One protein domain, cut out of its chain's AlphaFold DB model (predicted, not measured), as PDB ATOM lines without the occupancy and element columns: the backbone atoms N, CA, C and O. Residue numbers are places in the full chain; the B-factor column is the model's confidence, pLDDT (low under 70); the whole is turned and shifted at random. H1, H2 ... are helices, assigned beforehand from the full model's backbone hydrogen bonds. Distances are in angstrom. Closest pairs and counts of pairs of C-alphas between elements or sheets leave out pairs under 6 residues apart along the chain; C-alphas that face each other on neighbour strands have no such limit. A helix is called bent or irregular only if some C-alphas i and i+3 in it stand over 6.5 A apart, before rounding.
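This is residues 2 to 44 of the 172 residues of an uncharacterized protein of Mucor circinelloides f. circinelloides (strain 1006PhL) (UniProt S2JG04). The printed part is an open, hollow arch of three short helices: H2 and H3 follow one another roughly in a row along the top, H1 stands about perpendicular to H2 at one end like a leg, and residues 35 to 44 after H3 curve back at the other end. The link of residues 11 to 18 folds back beside H1 to reach H2, and contacts between the helices are few. There are 43 residues with three named helices, in the order H1, H2, H3, and no named strand; the class is all helix. The whole is loose, with a radius of gyration of the C-alphas of 12.0 A, and elongated, with spans of 30 by 20 by 15 A.

The longest helix by residues is H2, residues 19 to 27. It is close to but not clearly touching H1, residues 3 to 10, with 2 pairs of C-alphas within 8 A. The closest C-alphas of the two are those of Asp 4 and Ile 22, 7.4 A apart. Their lines are about perpendicular, at 90 degrees, and their centres are 13.6 A apart. Beyond Lys 28 comes H3, residues 29 to 34; H2 and H3 meet only through their link. H1 and H3 are apart. In H1, H2 and H3, every O i to N i+4 pair is within hydrogen-bond range.

H2 has 9 residues, from C-alpha 19 at (-55.918, 22.327, -44.860) to C-alpha 27, and measures 12.3 A from first to last C-alpha. H1 has 8 residues and measures 10.4 A; it begins with C-alpha 3 at (-49.854, 27.454, -49.582). H3 has 6 residues and measures 8.1 A; it ends with C-alpha 34 at (-34.488, 13.728, -43.119). No helix is bent or irregular.

The two C-alphas farthest apart are those of Ser 14 and Ser 36, at 32.0 A. The first and last printed C-alphas, of Glu 2 and Lys 44, are 25.0 A apart. The printed part has no cut. The link from H1 to H2, with 8 residues, is short, and the link from H2 to H3, with 1 residue, is tight. Residues 23 to 31 stand free, of which 23 to 27 belong to H2 and 29 to 31 belong to H3; residues 33 to 40 stand free as well. The mean pLDDT of the printed part is 74.5. It is under 70 at 15 residues, namely residues 30 to 44; H3 has a mean of 65, against 88 for H1 and 84 for H2.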
ATOM      1  N   GLU A   2     -52.333  31.578 -50.411       82.88
ATOM      2  CA  GLU A   2     -52.293  30.436 -49.489       82.88
ATOM      3  C   GLU A   2     -51.449  29.296 -50.092       82.88
ATOM      4  O   GLU A   2     -51.305  29.179 -51.314       82.88
ATOM      5  N   LEU A   3     -50.811  28.507 -49.220       81.69
ATOM      6  CA  LEU A   3     -49.854  27.454 -49.582       81.69
ATOM      7  C   LEU A   3     -50.479  26.372 -50.486       81.69
ATOM      8  O   LEU A   3     -49.787  25.768 -51.307       81.69
ATOM      9  N   ASP A   4     -51.784  26.149 -50.355       83.69
ATOM     10  CA  ASP A   4     -52.581  25.198 -51.129       83.69
ATOM     11  C   ASP A   4     -52.762  25.626 -52.594       83.69
ATOM     12  O   ASP A   4     -52.554  24.822 -53.507       83.69
ATOM     13  N   GLU A   5     -53.089  26.895 -52.829       88.75
ATOM     14  CA  GLU A   5     -53.271  27.480 -54.155       88.75
ATOM     15  C   GLU A   5     -51.932  27.623 -54.881       88.75
ATOM     16  O   GLU A   5     -51.844  27.327 -56.076       88.75
ATOM     17  N   TRP A   6     -50.861  27.970 -54.156       90.38
ATOM     18  CA  TRP A   6     -49.507  27.937 -54.715       90.38
ATOM     19  C   TRP A   6     -49.123  26.521 -55.172       90.38
ATOM     20  O   TRP A   6     -48.686  26.337 -56.308       90.38
ATOM     21  N   ALA A   7     -49.334  25.505 -54.327       85.00
ATOM     22  CA  ALA A   7     -48.992  24.122 -54.659       85.00
ATOM     23  C   ALA A   7     -49.820  23.592 -55.842       85.00
ATOM     24  O   ALA A   7     -49.290  22.913 -56.722       85.00
ATOM     25  N   LYS A   8     -51.110  23.938 -55.904       90.69
ATOM     26  CA  LYS A   8     -51.989  23.584 -57.025       90.69
ATOM     27  C   LYS A   8     -51.456  24.117 -58.354       90.69
ATOM     28  O   LYS A   8     -51.415  23.367 -59.328       90.69
ATOM     29  N   GLN A   9     -51.035  25.381 -58.385       91.56
ATOM     30  CA  GLN A   9     -50.465  26.003 -59.581       91.56
ATOM     31  C   GLN A   9     -49.092  25.418 -59.930       91.56
ATOM     32  O   GLN A   9     -48.864  25.045 -61.079       91.56
ATOM     33  N   ALA A  10     -48.196  25.279 -58.949       89.88
ATOM     34  CA  ALA A  10     -46.827  24.807 -59.160       89.88
ATOM     35  C   ALA A  10     -46.753  23.359 -59.677       89.88
ATOM     36  O   ALA A  10     -45.913  23.047 -60.520       89.88
ATOM     37  N   PHE A  11     -47.639  22.479 -59.198       85.44
ATOM     38  CA  PHE A  11     -47.666  21.059 -59.570       85.44
ATOM     39  C   PHE A  11     -48.779  20.696 -60.565       85.44
ATOM     40  O   PHE A  11     -48.986  19.517 -60.845       85.44
ATOM     41  N   ASN A  12     -49.482  21.694 -61.111       89.88
ATOM     42  CA  ASN A  12     -50.553  21.532 -62.097       89.88
ATOM     43  C   ASN A  12     -51.657  20.546 -61.654       89.88
ATOM     44  O   ASN A  12     -52.045  19.627 -62.381       89.88
ATOM     45  N   LEU A  13     -52.133  20.706 -60.417       85.62
ATOM     46  CA  LEU A  13     -53.133  19.825 -59.813       85.62
ATOM     47  C   LEU A  13     -54.553  20.274 -60.173       85.62
ATOM     48  O   LEU A  13     -54.859  21.465 -60.214       85.62
ATOM     49  N   SER A  14     -55.467  19.316 -60.350       90.31
ATOM     50  CA  SER A  14     -56.874  19.618 -60.659       90.31
ATOM     51  C   SER A  14     -57.621  20.299 -59.503       90.31
ATOM     52  O   SER A  14     -58.618  20.983 -59.730       90.31
ATOM     53  N   LYS A  15     -57.150  20.136 -58.259       91.19
ATOM     54  CA  LYS A  15     -57.765  20.682 -57.040       91.19
ATOM     55  C   LYS A  15     -56.691  21.089 -56.025       91.19
ATOM     56  O   LYS A  15     -55.654  20.435 -55.945       91.19
ATOM     57  N   ALA A  16     -56.964  22.140 -55.248       88.81
ATOM     58  CA  ALA A  16     -56.149  22.521 -54.094       88.81
ATOM     59  C   ALA A  16     -56.226  21.454 -52.987       88.81
ATOM     60  O   ALA A  16     -57.225  20.733 -52.861       88.81
ATOM     61  N   PHE A  17     -55.164  21.341 -52.193       85.69
ATOM     62  CA  PHE A  17     -55.133  20.431 -51.051       85.69
ATOM     63  C   PHE A  17     -56.040  20.924 -49.924       85.69
ATOM     64  O   PHE A  17     -56.255  22.118 -49.759       85.69
ATOM     65  N   SER A  18     -56.559  19.999 -49.115       88.38
ATOM     66  CA  SER A  18     -57.260  20.397 -47.893       88.38
ATOM     67  C   SER A  18     -56.267  20.917 -46.850       88.38
ATOM     68  O   SER A  18     -55.133  20.433 -46.777       88.38
ATOM     69  N   GLN A  19     -56.716  21.831 -45.989       84.19
ATOM     70  CA  GLN A  19     -55.918  22.327 -44.860       84.19
ATOM     71  C   GLN A  19     -55.423  21.182 -43.954       84.19
ATOM     72  O   GLN A  19     -54.287  21.204 -43.483       84.19
ATOM     73  N   GLN A  20     -56.223  20.119 -43.794       85.50
ATOM     74  CA  GLN A  20     -55.813  18.918 -43.061       85.50
ATOM     75  C   GLN A  20     -54.628  18.210 -43.733       85.50
ATOM     76  O   GLN A  20     -53.651  17.871 -43.074       85.50
ATOM     77  N   THR A  21     -54.678  18.042 -45.057       82.81
ATOM     78  CA  THR A  21     -53.594  17.423 -45.836       82.81
ATOM     79  C   THR A  21     -52.296  18.216 -45.720       82.81
ATOM     80  O   THR A  21     -51.227  17.630 -45.583       82.81
ATOM     81  N   ILE A  22     -52.384  19.546 -45.738       84.12
ATOM     82  CA  ILE A  22     -51.228  20.431 -45.577       84.12
ATOM     83  C   ILE A  22     -50.639  20.291 -44.177       84.12
ATOM     84  O   ILE A  22     -49.430  20.119 -44.041       84.12
ATOM     85  N   SER A  23     -51.489  20.279 -43.147       85.75
ATOM     86  CA  SER A  23     -51.060  20.045 -41.765       85.75
ATOM     87  C   SER A  23     -50.344  18.702 -41.611       85.75
ATOM     88  O   SER A  23     -49.272  18.638 -41.013       85.75
ATOM     89  N   ASP A  24     -50.893  17.633 -42.191       83.06
ATOM     90  CA  ASP A  24     -50.315  16.293 -42.101       83.06
ATOM     91  C   ASP A  24     -48.970  16.184 -42.838       83.06
ATOM     92  O   ASP A  24     -48.060  15.513 -42.349       83.06
ATOM     93  N   ILE A  25     -48.821  16.857 -43.987       81.44
ATOM     94  CA  ILE A  25     -47.554  16.919 -44.732       81.44
ATOM     95  C   ILE A  25     -46.500  17.678 -43.930       81.44
ATOM     96  O   ILE A  25     -45.376  17.199 -43.829       81.44
ATOM     97  N   ILE A  26     -46.854  18.821 -43.336       83.06
ATOM     98  CA  ILE A  26     -45.930  19.614 -42.513       83.06
ATOM     99  C   ILE A  26     -45.513  18.823 -41.270       83.06
ATOM    100  O   ILE A  26     -44.336  18.766 -40.944       83.06
ATOM    101  N   LYS A  27     -46.444  18.134 -40.603       83.88
ATOM    102  CA  LYS A  27     -46.115  17.290 -39.441       83.88
ATOM    103  C   LYS A  27     -45.170  16.142 -39.786       83.88
ATOM    104  O   LYS A  27     -44.360  15.756 -38.956       83.88
ATOM    105  N   LYS A  28     -45.287  15.586 -40.994       73.75
ATOM    106  CA  LYS A  28     -44.442  14.487 -41.482       73.75
ATOM    107  C   LYS A  28     -43.234  14.972 -42.278       73.75
ATOM    108  O   LYS A  28     -42.481  14.143 -42.779       73.75
ATOM    109  N   SER A  29     -43.045  16.284 -42.445       75.44
ATOM    110  CA  SER A  29     -42.013  16.799 -43.344       75.44
ATOM    111  C   SER A  29     -40.623  16.420 -42.858       75.44
ATOM    112  O   SER A  29     -39.776  16.079 -43.673       75.44
ATOM    113  N   GLU A  30     -40.391  16.408 -41.544       68.19
ATOM    114  CA  GLU A  30     -39.102  15.986 -40.988       68.19
ATOM    115  C   GLU A  30     -38.772  14.531 -41.352       68.19
ATOM    116  O   GLU A  30     -37.691  14.267 -41.874       68.19
ATOM    117  N   ASP A  31     -39.731  13.612 -41.217       66.62
ATOM    118  CA  ASP A  31     -39.565  12.212 -41.629       66.62
ATOM    119  C   ASP A  31     -39.361  12.071 -43.150       66.62
ATOM    120  O   ASP A  31     -38.569  11.248 -43.614       66.62
ATOM    121  N   ILE A  32     -40.071  12.881 -43.944       64.19
ATOM    122  CA  ILE A  32     -40.007  12.861 -45.412       64.19
ATOM    123  C   ILE A  32     -38.660  13.393 -45.925       64.19
ATOM    124  O   ILE A  32     -38.127  12.846 -46.889       64.19
ATOM    125  N   PHE A  33     -38.118  14.447 -45.312       58.53
ATOM    126  CA  PHE A  33     -36.912  15.130 -45.788       58.53
ATOM    127  C   PHE A  33     -35.618  14.635 -45.127       58.53
ATOM    128  O   PHE A  33     -34.570  14.697 -45.770       58.53
ATOM    129  N   TYR A  34     -35.673  14.132 -43.888       54.75
ATOM    130  CA  TYR A  34     -34.488  13.728 -43.119       54.75
ATOM    131  C   TYR A  34     -34.377  12.224 -42.846       54.75
ATOM    132  O   TYR A  34     -33.390  11.799 -42.240       54.75
ATOM    133  N   SER A  35     -35.307  11.382 -43.318       55.34
ATOM    134  CA  SER A  35     -35.019   9.945 -43.367       55.34
ATOM    135  C   SER A  35     -33.848   9.718 -44.329       55.34
ATOM    136  O   SER A  35     -33.924   9.969 -45.527       55.34
ATOM    137  N   SER A  36     -32.720   9.267 -43.785       47.62
ATOM    138  CA  SER A  36     -31.415   9.100 -44.443       47.62
ATOM    139  C   SER A  36     -31.382   8.056 -45.571       47.62
ATOM    140  O   SER A  36     -30.311   7.645 -46.019       47.62
ATOM    141  N   VAL A  37     -32.543   7.620 -46.055       49.75
ATOM    142  CA  VAL A  37     -32.676   6.682 -47.160       49.75
ATOM    143  C   VAL A  37     -32.997   7.488 -48.412       49.75
ATOM    144  O   VAL A  37     -34.151   7.760 -48.733       49.75
ATOM    145  N   SER A  38     -31.938   7.884 -49.115       48.56
ATOM    146  CA  SER A  38     -31.945   8.606 -50.389       48.56
ATOM    147  C   SER A  38     -32.584   7.790 -51.521       48.56
ATOM    148  O   SER A  38     -31.928   7.434 -52.498       48.56
ATOM    149  N   VAL A  39     -33.871   7.467 -51.422       46.81
ATOM    150  CA  VAL A  39     -34.636   6.901 -52.530       46.81
ATOM    151  C   VAL A  39     -35.512   8.016 -53.076       46.81
ATOM    152  O   VAL A  39     -36.347   8.577 -52.369       46.81
ATOM    153  N   LYS A  40     -35.323   8.355 -54.355       45.66
ATOM    154  CA  LYS A  40     -36.270   9.182 -55.112       45.66
ATOM    155  C   LYS A  40     -37.614   8.442 -55.154       45.66
ATOM    156  O   LYS A  40     -37.853   7.622 -56.038       45.66
ATOM    157  N   ASN A  41     -38.457   8.669 -54.151       44.88
ATOM    158  CA  ASN A  41     -39.657   7.884 -53.903       44.88
ATOM    159  C   ASN A  41     -40.885   8.539 -54.534       44.88
ATOM    160  O   ASN A  41     -41.541   9.374 -53.926       44.88
ATOM    161  N   ASN A  42     -41.291   8.037 -55.699       48.09
ATOM    162  CA  ASN A  42     -42.685   8.140 -56.154       48.09
ATOM    163  C   ASN A  42     -43.605   7.130 -55.416       48.09
ATOM    164  O   ASN A  42     -44.707   6.827 -55.872       48.09
ATOM    165  N   GLY A  43     -43.136   6.534 -54.311       53.22
ATOM    166  CA  GLY A  43     -43.837   5.505 -53.546       53.22
ATOM    167  C   GLY A  43     -44.743   6.100 -52.469       53.22
ATOM    168  O   GLY A  43     -44.320   6.943 -51.691       53.22
ATOM    169  N   LYS A  44     -45.992   5.619 -52.385       56.50
ATOM    170  CA  LYS A  44     -47.004   6.082 -51.411       56.50
ATOM    171  C   LYS A  44     -46.733   5.652 -49.957       56.50
ATOM    172  O   LYS A  44     -47.448   6.079 -49.058       56.50
TER     173      LYS A  44